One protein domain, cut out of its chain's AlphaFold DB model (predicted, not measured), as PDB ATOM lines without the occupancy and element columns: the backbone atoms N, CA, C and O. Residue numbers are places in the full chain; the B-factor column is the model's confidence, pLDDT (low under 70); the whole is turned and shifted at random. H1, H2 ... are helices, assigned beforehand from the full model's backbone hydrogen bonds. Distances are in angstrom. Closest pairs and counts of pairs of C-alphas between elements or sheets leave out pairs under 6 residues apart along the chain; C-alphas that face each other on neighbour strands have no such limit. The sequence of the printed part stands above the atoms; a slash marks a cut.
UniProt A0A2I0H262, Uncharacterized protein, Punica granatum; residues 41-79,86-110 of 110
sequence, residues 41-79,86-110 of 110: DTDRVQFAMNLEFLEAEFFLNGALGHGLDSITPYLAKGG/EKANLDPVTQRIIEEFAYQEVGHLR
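This is residues 41 to 79 and 86 to 110 of the 110 residues of an uncharacterized protein of Punica granatum (UniProt A0A2I0H262). Two long helices, H1 and H4, lie side by side, with residues 41 to 47 of H1 sticking out; two short helices, H2 and H3, form a small corner beside H1. The printed part has 64 residues and four named helices, H1 to H4 in order: all helix. It is compact, radius of gyration of the C-alphas 12.2 A, spanning 40 by 22 by 16 A.

H1, residues 41 to 64, touches H4, residues 92 to 108, at a shallow tilt of 29 degrees, opposite ways; the closest C-alphas, of Phe 59 and Ala 102, are 4.8 A apart. H2, residues 68 to 71, only just touches H1, with 3 pairs of C-alphas within 8 A, and with residues 56 to 60 of H1 alone; the closest C-alphas, of Glu 57 and Leu 68, are 5.9 A apart. H3, residues 73 to 76, touches H2 only at the corner; the closest C-alphas, of Asp 69 and Ala 76, are 6.3 A apart. Every O i to N i+4 pair is within hydrogen-bond range in H1, 12 of 13 in H4; H2 and H3 are too short for one.

H1 runs 33.7 A from C-alpha 41 at (145.018, 188.361, 154.431); H4 runs 24.7 A to C-alpha 108 at (150.159, 172.253, 155.963).

Residues 80 to 85 are not printed; C-alphas 79 and 86 are 17.9 A apart. No printed residue is under 70 in pLDDT.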
ATOM      1  N   ASP A  41     144.107 189.451 154.059       97.19
ATOM      2  CA  ASP A  41     145.018 188.361 154.431       97.19
ATOM      3  C   ASP A  41     144.247 187.124 154.915       97.19
ATOM      4  O   ASP A  41     144.611 186.002 154.574       97.19
ATOM      5  N   THR A  42     143.125 187.320 155.615       97.31
ATOM      6  CA  THR A  42     142.222 186.233 156.014       97.31
ATOM      7  C   THR A  42     141.643 185.501 154.806       97.31
ATOM      8  O   THR A  42     141.683 184.275 154.786       97.31
ATOM      9  N   ASP A  43     141.171 186.220 153.781       96.31
ATOM     10  CA  ASP A  43     140.631 185.592 152.564       96.31
ATOM     11  C   ASP A  43     141.701 184.757 151.852       96.31
ATOM     12  O   ASP A  43     141.429 183.661 151.365       96.31
ATOM     13  N   ARG A  44     142.938 185.264 151.811       95.81
ATOM     14  CA  ARG A  44     144.072 184.587 151.167       95.81
ATOM     15  C   ARG A  44     144.464 183.321 151.918       95.81
ATOM     16  O   ARG A  44     144.646 182.289 151.284       95.81
ATOM     17  N   VAL A  45     144.556 183.394 153.247       96.44
ATOM     18  CA  VAL A  45     144.855 182.233 154.095       96.44
ATOM     19  C   VAL A  45     143.729 181.210 154.017       96.44
ATOM     20  O   VAL A  45     144.002 180.032 153.845       96.44
ATOM     21  N   GLN A  46     142.466 181.629 154.084       95.69
ATOM     22  CA  GLN A  46     141.339 180.704 153.995       95.69
ATOM     23  C   GLN A  46     141.280 180.006 152.632       95.69
ATOM     24  O   GLN A  46     141.011 178.810 152.567       95.69
ATOM     25  N   PHE A  47     141.550 180.734 151.548       96.06
ATOM     26  CA  PHE A  47     141.652 180.141 150.221       96.06
ATOM     27  C   PHE A  47     142.790 179.119 150.145       96.06
ATOM     28  O   PHE A  47     142.550 178.005 149.692       96.06
ATOM     29  N   ALA A  48     143.985 179.469 150.635       96.62
ATOM     30  CA  ALA A  48     145.121 178.553 150.683       96.62
ATOM     31  C   ALA A  48     144.788 177.298 151.502       96.62
ATOM     32  O   ALA A  48     144.855 176.203 150.972       96.62
ATOM     33  N   MET A  49     144.288 177.450 152.730       95.88
ATOM     34  CA  MET A  49     143.908 176.325 153.596       95.88
ATOM     35  C   MET A  49     142.869 175.391 152.961       95.88
ATOM     36  O   MET A  49     142.905 174.186 153.192       95.88
ATOM     37  N   ASN A  50     141.937 175.919 152.164       95.75
ATOM     38  CA  ASN A  50     140.981 175.085 151.434       95.75
ATOM     39  C   ASN A  50     141.639 174.307 150.284       95.75
ATOM     40  O   ASN A  50     141.171 173.216 149.965       95.75
ATOM     41  N   LEU A  51     142.687 174.857 149.657       97.19
ATOM     42  CA  LEU A  51     143.486 174.131 148.668       97.19
ATOM     43  C   LEU A  51     144.284 173.012 149.332       97.19
ATOM     44  O   LEU A  51     144.145 171.874 148.903       97.19
ATOM     45  N   GLU A  52     144.977 173.300 150.435       97.38
ATOM     46  CA  GLU A  52     145.699 172.274 151.207       97.38
ATOM     47  C   GLU A  52     144.748 171.143 151.643       97.38
ATOM     48  O   GLU A  52     145.068 169.961 151.568       97.38
ATOM     49  N   PHE A  53     143.518 171.489 152.052       96.12
ATOM     50  CA  PHE A  53     142.497 170.504 152.419       96.12
ATOM     51  C   PHE A  53     142.086 169.621 151.237       96.12
ATOM     52  O   PHE A  53     141.957 168.405 151.374       96.12
ATOM     53  N   LEU A  54     141.867 170.238 150.074       96.12
ATOM     54  CA  LEU A  54     141.544 169.533 148.840       96.12
ATOM     55  C   LEU A  54     142.680 168.592 148.430       96.12
ATOM     56  O   LEU A  54     142.413 167.451 148.062       96.12
ATOM     57  N   GLU A  55     143.925 169.058 148.485       97.69
ATOM     58  CA  GLU A  55     145.108 168.286 148.105       97.69
ATOM     59  C   GLU A  55     145.353 167.131 149.082       97.69
ATOM     60  O   GLU A  55     145.563 166.002 148.638       97.69
ATOM     61  N   ALA A  56     145.196 167.357 150.390       97.19
ATOM     62  CA  ALA A  56     145.257 166.303 151.399       97.19
ATOM     63  C   ALA A  56     144.220 165.203 151.125       97.19
ATOM     64  O   ALA A  56     144.572 164.027 151.059       97.19
ATOM     65  N   GLU A  57     142.951 165.562 150.908       97.06
ATOM     66  CA  GLU A  57     141.910 164.594 150.546       97.06
ATOM     67  C   GLU A  57     142.235 163.878 149.229       97.06
ATOM     68  O   GLU A  57     142.119 162.655 149.139       97.06
ATOM     69  N   PHE A  58     142.671 164.610 148.205       97.69
ATOM     70  CA  PHE A  58     142.981 164.048 146.895       97.69
ATOM     71  C   PHE A  58     144.125 163.029 146.960       97.69
ATOM     72  O   PHE A  58     143.978 161.904 146.473       97.69
ATOM     73  N   PHE A  59     145.244 163.383 147.590       98.44
ATOM     74  CA  PHE A  59     146.407 162.508 147.682       98.44
ATOM     75  C   PHE A  59     146.193 161.348 148.657       98.44
ATOM     76  O   PHE A  59     146.567 160.222 148.324       98.44
ATOM     77  N   LEU A  60     145.538 161.561 149.807       98.06
ATOM     78  CA  LEU A  60     145.227 160.480 150.752       98.06
ATOM     79  C   LEU A  60     144.303 159.438 150.116       98.06
ATOM     80  O   LEU A  60     144.615 158.244 150.123       98.06
ATOM     81  N   ASN A  61     143.201 159.875 149.496       98.12
ATOM     82  CA  ASN A  61     142.315 158.946 148.802       98.12
ATOM     83  C   ASN A  61     143.049 158.272 147.638       98.12
ATOM     84  O   ASN A  61     142.985 157.052 147.528       98.12
ATOM     85  N   GLY A  62     143.828 159.012 146.843       98.12
ATOM     86  CA  GLY A  62     144.600 158.457 145.731       98.12
ATOM     87  C   GLY A  62     145.622 157.390 146.149       98.12
ATOM     88  O   GLY A  62     145.690 156.335 145.519       98.12
ATOM     89  N   ALA A  63     146.391 157.616 147.216       98.44
ATOM     90  CA  ALA A  63     147.434 156.692 147.668       98.44
ATOM     91  C   ALA A  63     146.912 155.549 148.550       98.44
ATOM     92  O   ALA A  63     147.402 154.417 148.449       98.44
ATOM     93  N   LEU A  64     145.940 155.823 149.424       97.94
ATOM     94  CA  LEU A  64     145.529 154.921 150.504       97.94
ATOM     95  C   LEU A  64     144.088 154.420 150.367       97.94
ATOM     96  O   LEU A  64     143.778 153.327 150.845       97.94
ATOM     97  N   GLY A  65     143.226 155.162 149.671       97.56
ATOM     98  CA  GLY A  65     141.801 154.850 149.516       97.56
ATOM     99  C   GLY A  65     140.911 155.357 150.648       97.56
ATOM    100  O   GLY A  65     139.782 154.894 150.777       97.56
ATOM    101  N   HIS A  66     141.416 156.253 151.491       96.00
ATOM    102  CA  HIS A  66     140.657 156.907 152.551       96.00
ATOM    103  C   HIS A  66     141.184 158.321 152.791       96.00
ATOM    104  O   HIS A  66     142.364 158.580 152.583       96.00
ATOM    105  N   GLY A  67     140.299 159.217 153.227       95.50
ATOM    106  CA  GLY A  67     140.577 160.643 153.389       95.50
ATOM    107  C   GLY A  67     141.075 161.055 154.773       95.50
ATOM    108  O   GLY A  67     141.433 160.229 155.622       95.50
ATOM    109  N   LEU A  68     141.044 162.362 155.019       95.00
ATOM    110  CA  LEU A  68     141.603 163.014 156.203       95.00
ATOM    111  C   LEU A  68     140.953 162.542 157.509       95.00
ATOM    112  O   LEU A  68     141.631 162.454 158.536       95.00
ATOM    113  N   ASP A  69     139.674 162.162 157.462       93.75
ATOM    114  CA  ASP A  69     138.914 161.621 158.598       93.75
ATOM    115  C   ASP A  69     139.567 160.386 159.233       93.75
ATOM    116  O   ASP A  69     139.435 160.150 160.434       93.75
ATOM    117  N   SER A  70     140.298 159.599 158.444       93.06
ATOM    118  CA  SER A  70     140.978 158.394 158.925       93.06
ATOM    119  C   SER A  70     142.352 158.668 159.547       93.06
ATOM    120  O   SER A  70     142.817 157.889 160.377       93.06
ATOM    121  N   ILE A  71     142.992 159.780 159.172       93.25
ATOM    122  CA  ILE A  71     144.360 160.127 159.578       93.25
ATOM    123  C   ILE A  71     144.345 161.127 160.738       93.25
ATOM    124  O   ILE A  71     145.107 161.012 161.698       93.25
ATOM    125  N   THR A  72     143.493 162.148 160.649       93.31
ATOM    126  CA  THR A  72     143.482 163.300 161.556       93.31
ATOM    127  C   THR A  72     142.099 163.977 161.575       93.31
ATOM    128  O   THR A  72     141.952 165.134 161.169       93.31
ATOM    129  N   PRO A  73     141.068 163.292 162.108       91.06
ATOM    130  CA  PRO A  73     139.660 163.702 162.001       91.06
ATOM    131  C   PRO A  73     139.339 165.075 162.603       91.06
ATOM    132  O   PRO A  73     138.381 165.733 162.203       91.06
ATOM    133  N   TYR A  74     140.147 165.557 163.552       91.69
ATOM    134  CA  TYR A  74     139.946 166.884 164.140       91.69
ATOM    135  C   TYR A  74     140.204 168.033 163.147       91.69
ATOM    136  O   TYR A  74     139.684 169.130 163.357       91.69
ATOM    137  N   LEU A  75     140.963 167.798 162.066       92.38
ATOM    138  CA  LEU A  75     141.210 168.796 161.017       92.38
ATOM    139  C   LEU A  75     140.031 168.919 160.041       92.38
ATOM    140  O   LEU A  75     139.757 170.019 159.567       92.38
ATOM    141  N   ALA A  76     139.286 167.834 159.809       87.25
ATOM    142  CA  ALA A  76     138.098 167.817 158.949       87.25
ATOM    143  C   ALA A  76     136.877 168.527 159.556       87.25
ATOM    144  O   ALA A  76     135.929 168.861 158.846       87.25
ATOM    145  N   LYS A  77     136.890 168.781 160.875       86.81
ATOM    146  CA  LYS A  77     135.836 169.501 161.618       86.81
ATOM    147  C   LYS A  77     134.409 168.974 161.368       86.81
ATOM    148  O   LYS A  77     133.445 169.708 161.567       86.81
ATOM    149  N   GLY A  78     134.267 167.708 160.970       86.00
ATOM    150  CA  GLY A  78     132.975 167.072 160.701       86.00
ATOM    151  C   GLY A  78     132.306 167.491 159.387       86.00
ATOM    152  O   GLY A  78     131.083 167.386 159.280       86.00
ATOM    153  N   GLY A  79     133.067 167.993 158.409       88.06
ATOM    154  CA  GLY A  79     132.572 168.181 157.043       88.06
ATOM    155  C   GLY A  79     132.179 166.850 156.380       88.06
ATOM    156  O   GLY A  79     132.607 165.787 156.828       88.06
ATOM    157  N   GLU A  86     138.353 157.472 145.435       95.38
ATOM    158  CA  GLU A  86     138.780 156.075 145.390       95.38
ATOM    159  C   GLU A  86     140.304 155.981 145.372       95.38
ATOM    160  O   GLU A  86     141.004 156.912 144.965       95.38
ATOM    161  N   LYS A  87     140.816 154.812 145.771       98.19
ATOM    162  CA  LYS A  87     142.236 154.498 145.636       98.19
ATOM    163  C   LYS A  87     142.633 154.450 144.165       98.19
ATOM    164  O   LYS A  87     142.051 153.698 143.383       98.19
ATOM    165  N   ALA A  88     143.670 155.194 143.801       98.06
ATOM    166  CA  ALA A  88     144.193 155.188 142.446       98.06
ATOM    167  C   ALA A  88     144.988 153.901 142.162       98.06
ATOM    168  O   ALA A  88     145.690 153.358 143.019       98.06
ATOM    169  N   ASN A  89     144.908 153.423 140.919       98.44
ATOM    170  CA  ASN A  89     145.708 152.297 140.439       98.44
ATOM    171  C   ASN A  89     147.116 152.778 140.048       98.44
ATOM    172  O   ASN A  89     147.384 153.052 138.877       98.44
ATOM    173  N   LEU A  90     147.985 152.939 141.045       98.12
ATOM    174  CA  LEU A  90     149.352 153.443 140.893       98.12
ATOM    175  C   LEU A  90     150.376 152.314 141.050       98.12
ATOM    176  O   LEU A  90     150.162 151.366 141.807       98.12
ATOM    177  N   ASP A  91     151.516 152.429 140.369       98.56
ATOM    178  CA  ASP A  91     152.650 151.547 140.640       98.56
ATOM    179  C   ASP A  91     153.253 151.839 142.034       98.56
ATOM    180  O   ASP A  91     153.057 152.929 142.582       98.56
ATOM    181  N   PRO A  92     154.031 150.909 142.619       98.38
ATOM    182  CA  PRO A  92     154.525 151.056 143.991       98.38
ATOM    183  C   PRO A  92     155.448 152.258 144.241       98.38
ATOM    184  O   PRO A  92     155.620 152.671 145.389       98.38
ATOM    185  N   VAL A  93     156.120 152.795 143.220       98.69
ATOM    186  CA  VAL A  93     156.962 153.990 143.377       98.69
ATOM    187  C   VAL A  93     156.080 155.228 143.381       98.69
ATOM    188  O   VAL A  93     156.168 156.020 144.318       98.69
ATOM    189  N   THR A  94     155.190 155.358 142.398       98.75
ATOM    190  CA  THR A  94     154.274 156.501 142.317       98.75
ATOM    191  C   THR A  94     153.336 156.552 143.518       98.75
ATOM    192  O   THR A  94     153.182 157.616 144.105       98.75
ATOM    193  N   GLN A  95     152.778 155.418 143.957       98.75
ATOM    194  CA  GLN A  95     151.911 155.368 145.139       98.75
ATOM    195  C   GLN A  95     152.611 155.944 146.378       98.75
ATOM    196  O   GLN A  95     152.016 156.755 147.077       98.75
ATOM    197  N   ARG A  96     153.877 155.571 146.618       98.75
ATOM    198  CA  ARG A  96     154.653 156.090 147.753       98.75
ATOM    199  C   ARG A  96     154.913 157.586 147.636       98.75
ATOM    200  O   ARG A  96     154.783 158.289 148.619       98.75
ATOM    201  N   ILE A  97     155.236 158.087 146.444       98.75
ATOM    202  CA  ILE A  97     155.427 159.532 146.243       98.75
ATOM    203  C   ILE A  97     154.134 160.298 146.556       98.75
ATOM    204  O   ILE A  97     154.179 161.307 147.251       98.75
ATOM    205  N   ILE A  98     152.987 159.800 146.085       98.75
ATOM    206  CA  ILE A  98     151.685 160.417 146.363       98.75
ATOM    207  C   ILE A  98     151.328 160.329 147.851       98.75
ATOM    208  O   ILE A  98     150.771 161.276 148.392       98.75
ATOM    209  N   GLU A  99     151.677 159.235 148.526       98.56
ATOM    210  CA  GLU A  99     151.508 159.094 149.975       98.56
ATOM    211  C   GLU A  99     152.345 160.122 150.756       98.56
ATOM    212  O   GLU A  99     151.828 160.771 151.662       98.56
ATOM    213  N   GLU A 100     153.603 160.342 150.368       98.62
ATOM    214  CA  GLU A 100     154.451 161.369 150.988       98.62
ATOM    215  C   GLU A 100     153.890 162.785 150.769       98.62
ATOM    216  O   GLU A 100     153.862 163.576 151.711       98.62
ATOM    217  N   PHE A 101     153.385 163.100 149.568       98.50
ATOM    218  CA  PHE A 101     152.685 164.370 149.321       98.50
ATOM    219  C   PHE A 101     151.446 164.494 150.205       98.50
ATOM    220  O   PHE A 101     151.268 165.511 150.865       98.50
ATOM    221  N   ALA A 102     150.652 163.427 150.327       98.06
ATOM    222  CA  ALA A 102     149.482 163.412 151.195       98.06
ATOM    223  C   ALA A 102     149.830 163.799 152.641       98.06
ATOM    224  O   ALA A 102     149.133 164.604 153.259       98.06
ATOM    225  N   TYR A 103     150.931 163.270 153.184       97.94
ATOM    226  CA  TYR A 103     151.378 163.616 154.532       97.94
ATOM    227  C   TYR A 103     151.937 165.038 154.656       97.94
ATOM    228  O   TYR A 103     151.814 165.630 155.732       97.94
ATOM    229  N   GLN A 104     152.504 165.603 153.588       98.19
ATOM    230  CA  GLN A 104     152.911 167.011 153.559       98.19
ATOM    231  C   GLN A 104     151.699 167.943 153.640       98.19
ATOM    232  O   GLN A 104     151.685 168.809 154.515       98.19
ATOM    233  N   GLU A 105     150.643 167.691 152.862       98.00
ATOM    234  CA  GLU A 105     149.433 168.533 152.889       98.00
ATOM    235  C   GLU A 105     148.682 168.420 154.222       98.00
ATOM    236  O   GLU A 105     148.192 169.404 154.775       98.00
ATOM    237  N   VAL A 106     148.672 167.228 154.832       97.12
ATOM    238  CA  VAL A 106     148.203 167.059 156.218       97.12
ATOM    239  C   VAL A 106     149.010 167.927 157.191       97.12
ATOM    240  O   VAL A 106     148.460 168.439 158.170       97.12
ATOM    241  N   GLY A 107     150.313 168.073 156.949       96.69
ATOM    242  CA  GLY A 107     151.193 168.963 157.699       96.69
ATOM    243  C   GLY A 107     150.852 170.438 157.496       96.69
ATOM    244  O   GLY A 107     150.815 171.166 158.482       96.69
ATOM    245  N   HIS A 108     150.545 170.868 156.269       96.88
ATOM    246  CA  HIS A 108     150.159 172.253 155.963       96.88
ATOM    247  C   HIS A 108     148.862 172.688 156.660       96.88
ATOM    248  O   HIS A 108     148.684 173.868 156.958       96.88
ATOM    249  N   LEU A 109     147.974 171.743 156.982       94.19
ATOM    250  CA  LEU A 109     146.739 172.017 157.719       94.19
ATOM    251  C   LEU A 109     146.925 172.282 159.232       94.19
ATOM    252  O   LEU A 109     145.937 172.619 159.897       94.19
ATOM    253  N   ARG A 110     148.128 172.093 159.795       85.25
ATOM    254  CA  ARG A 110     148.432 172.189 161.239       85.25
ATOM    255  C   ARG A 110     149.204 173.453 161.597       85.25
ATOM    256  O   ARG A 110     148.839 174.052 162.635       85.25
TER     257      ARG A 110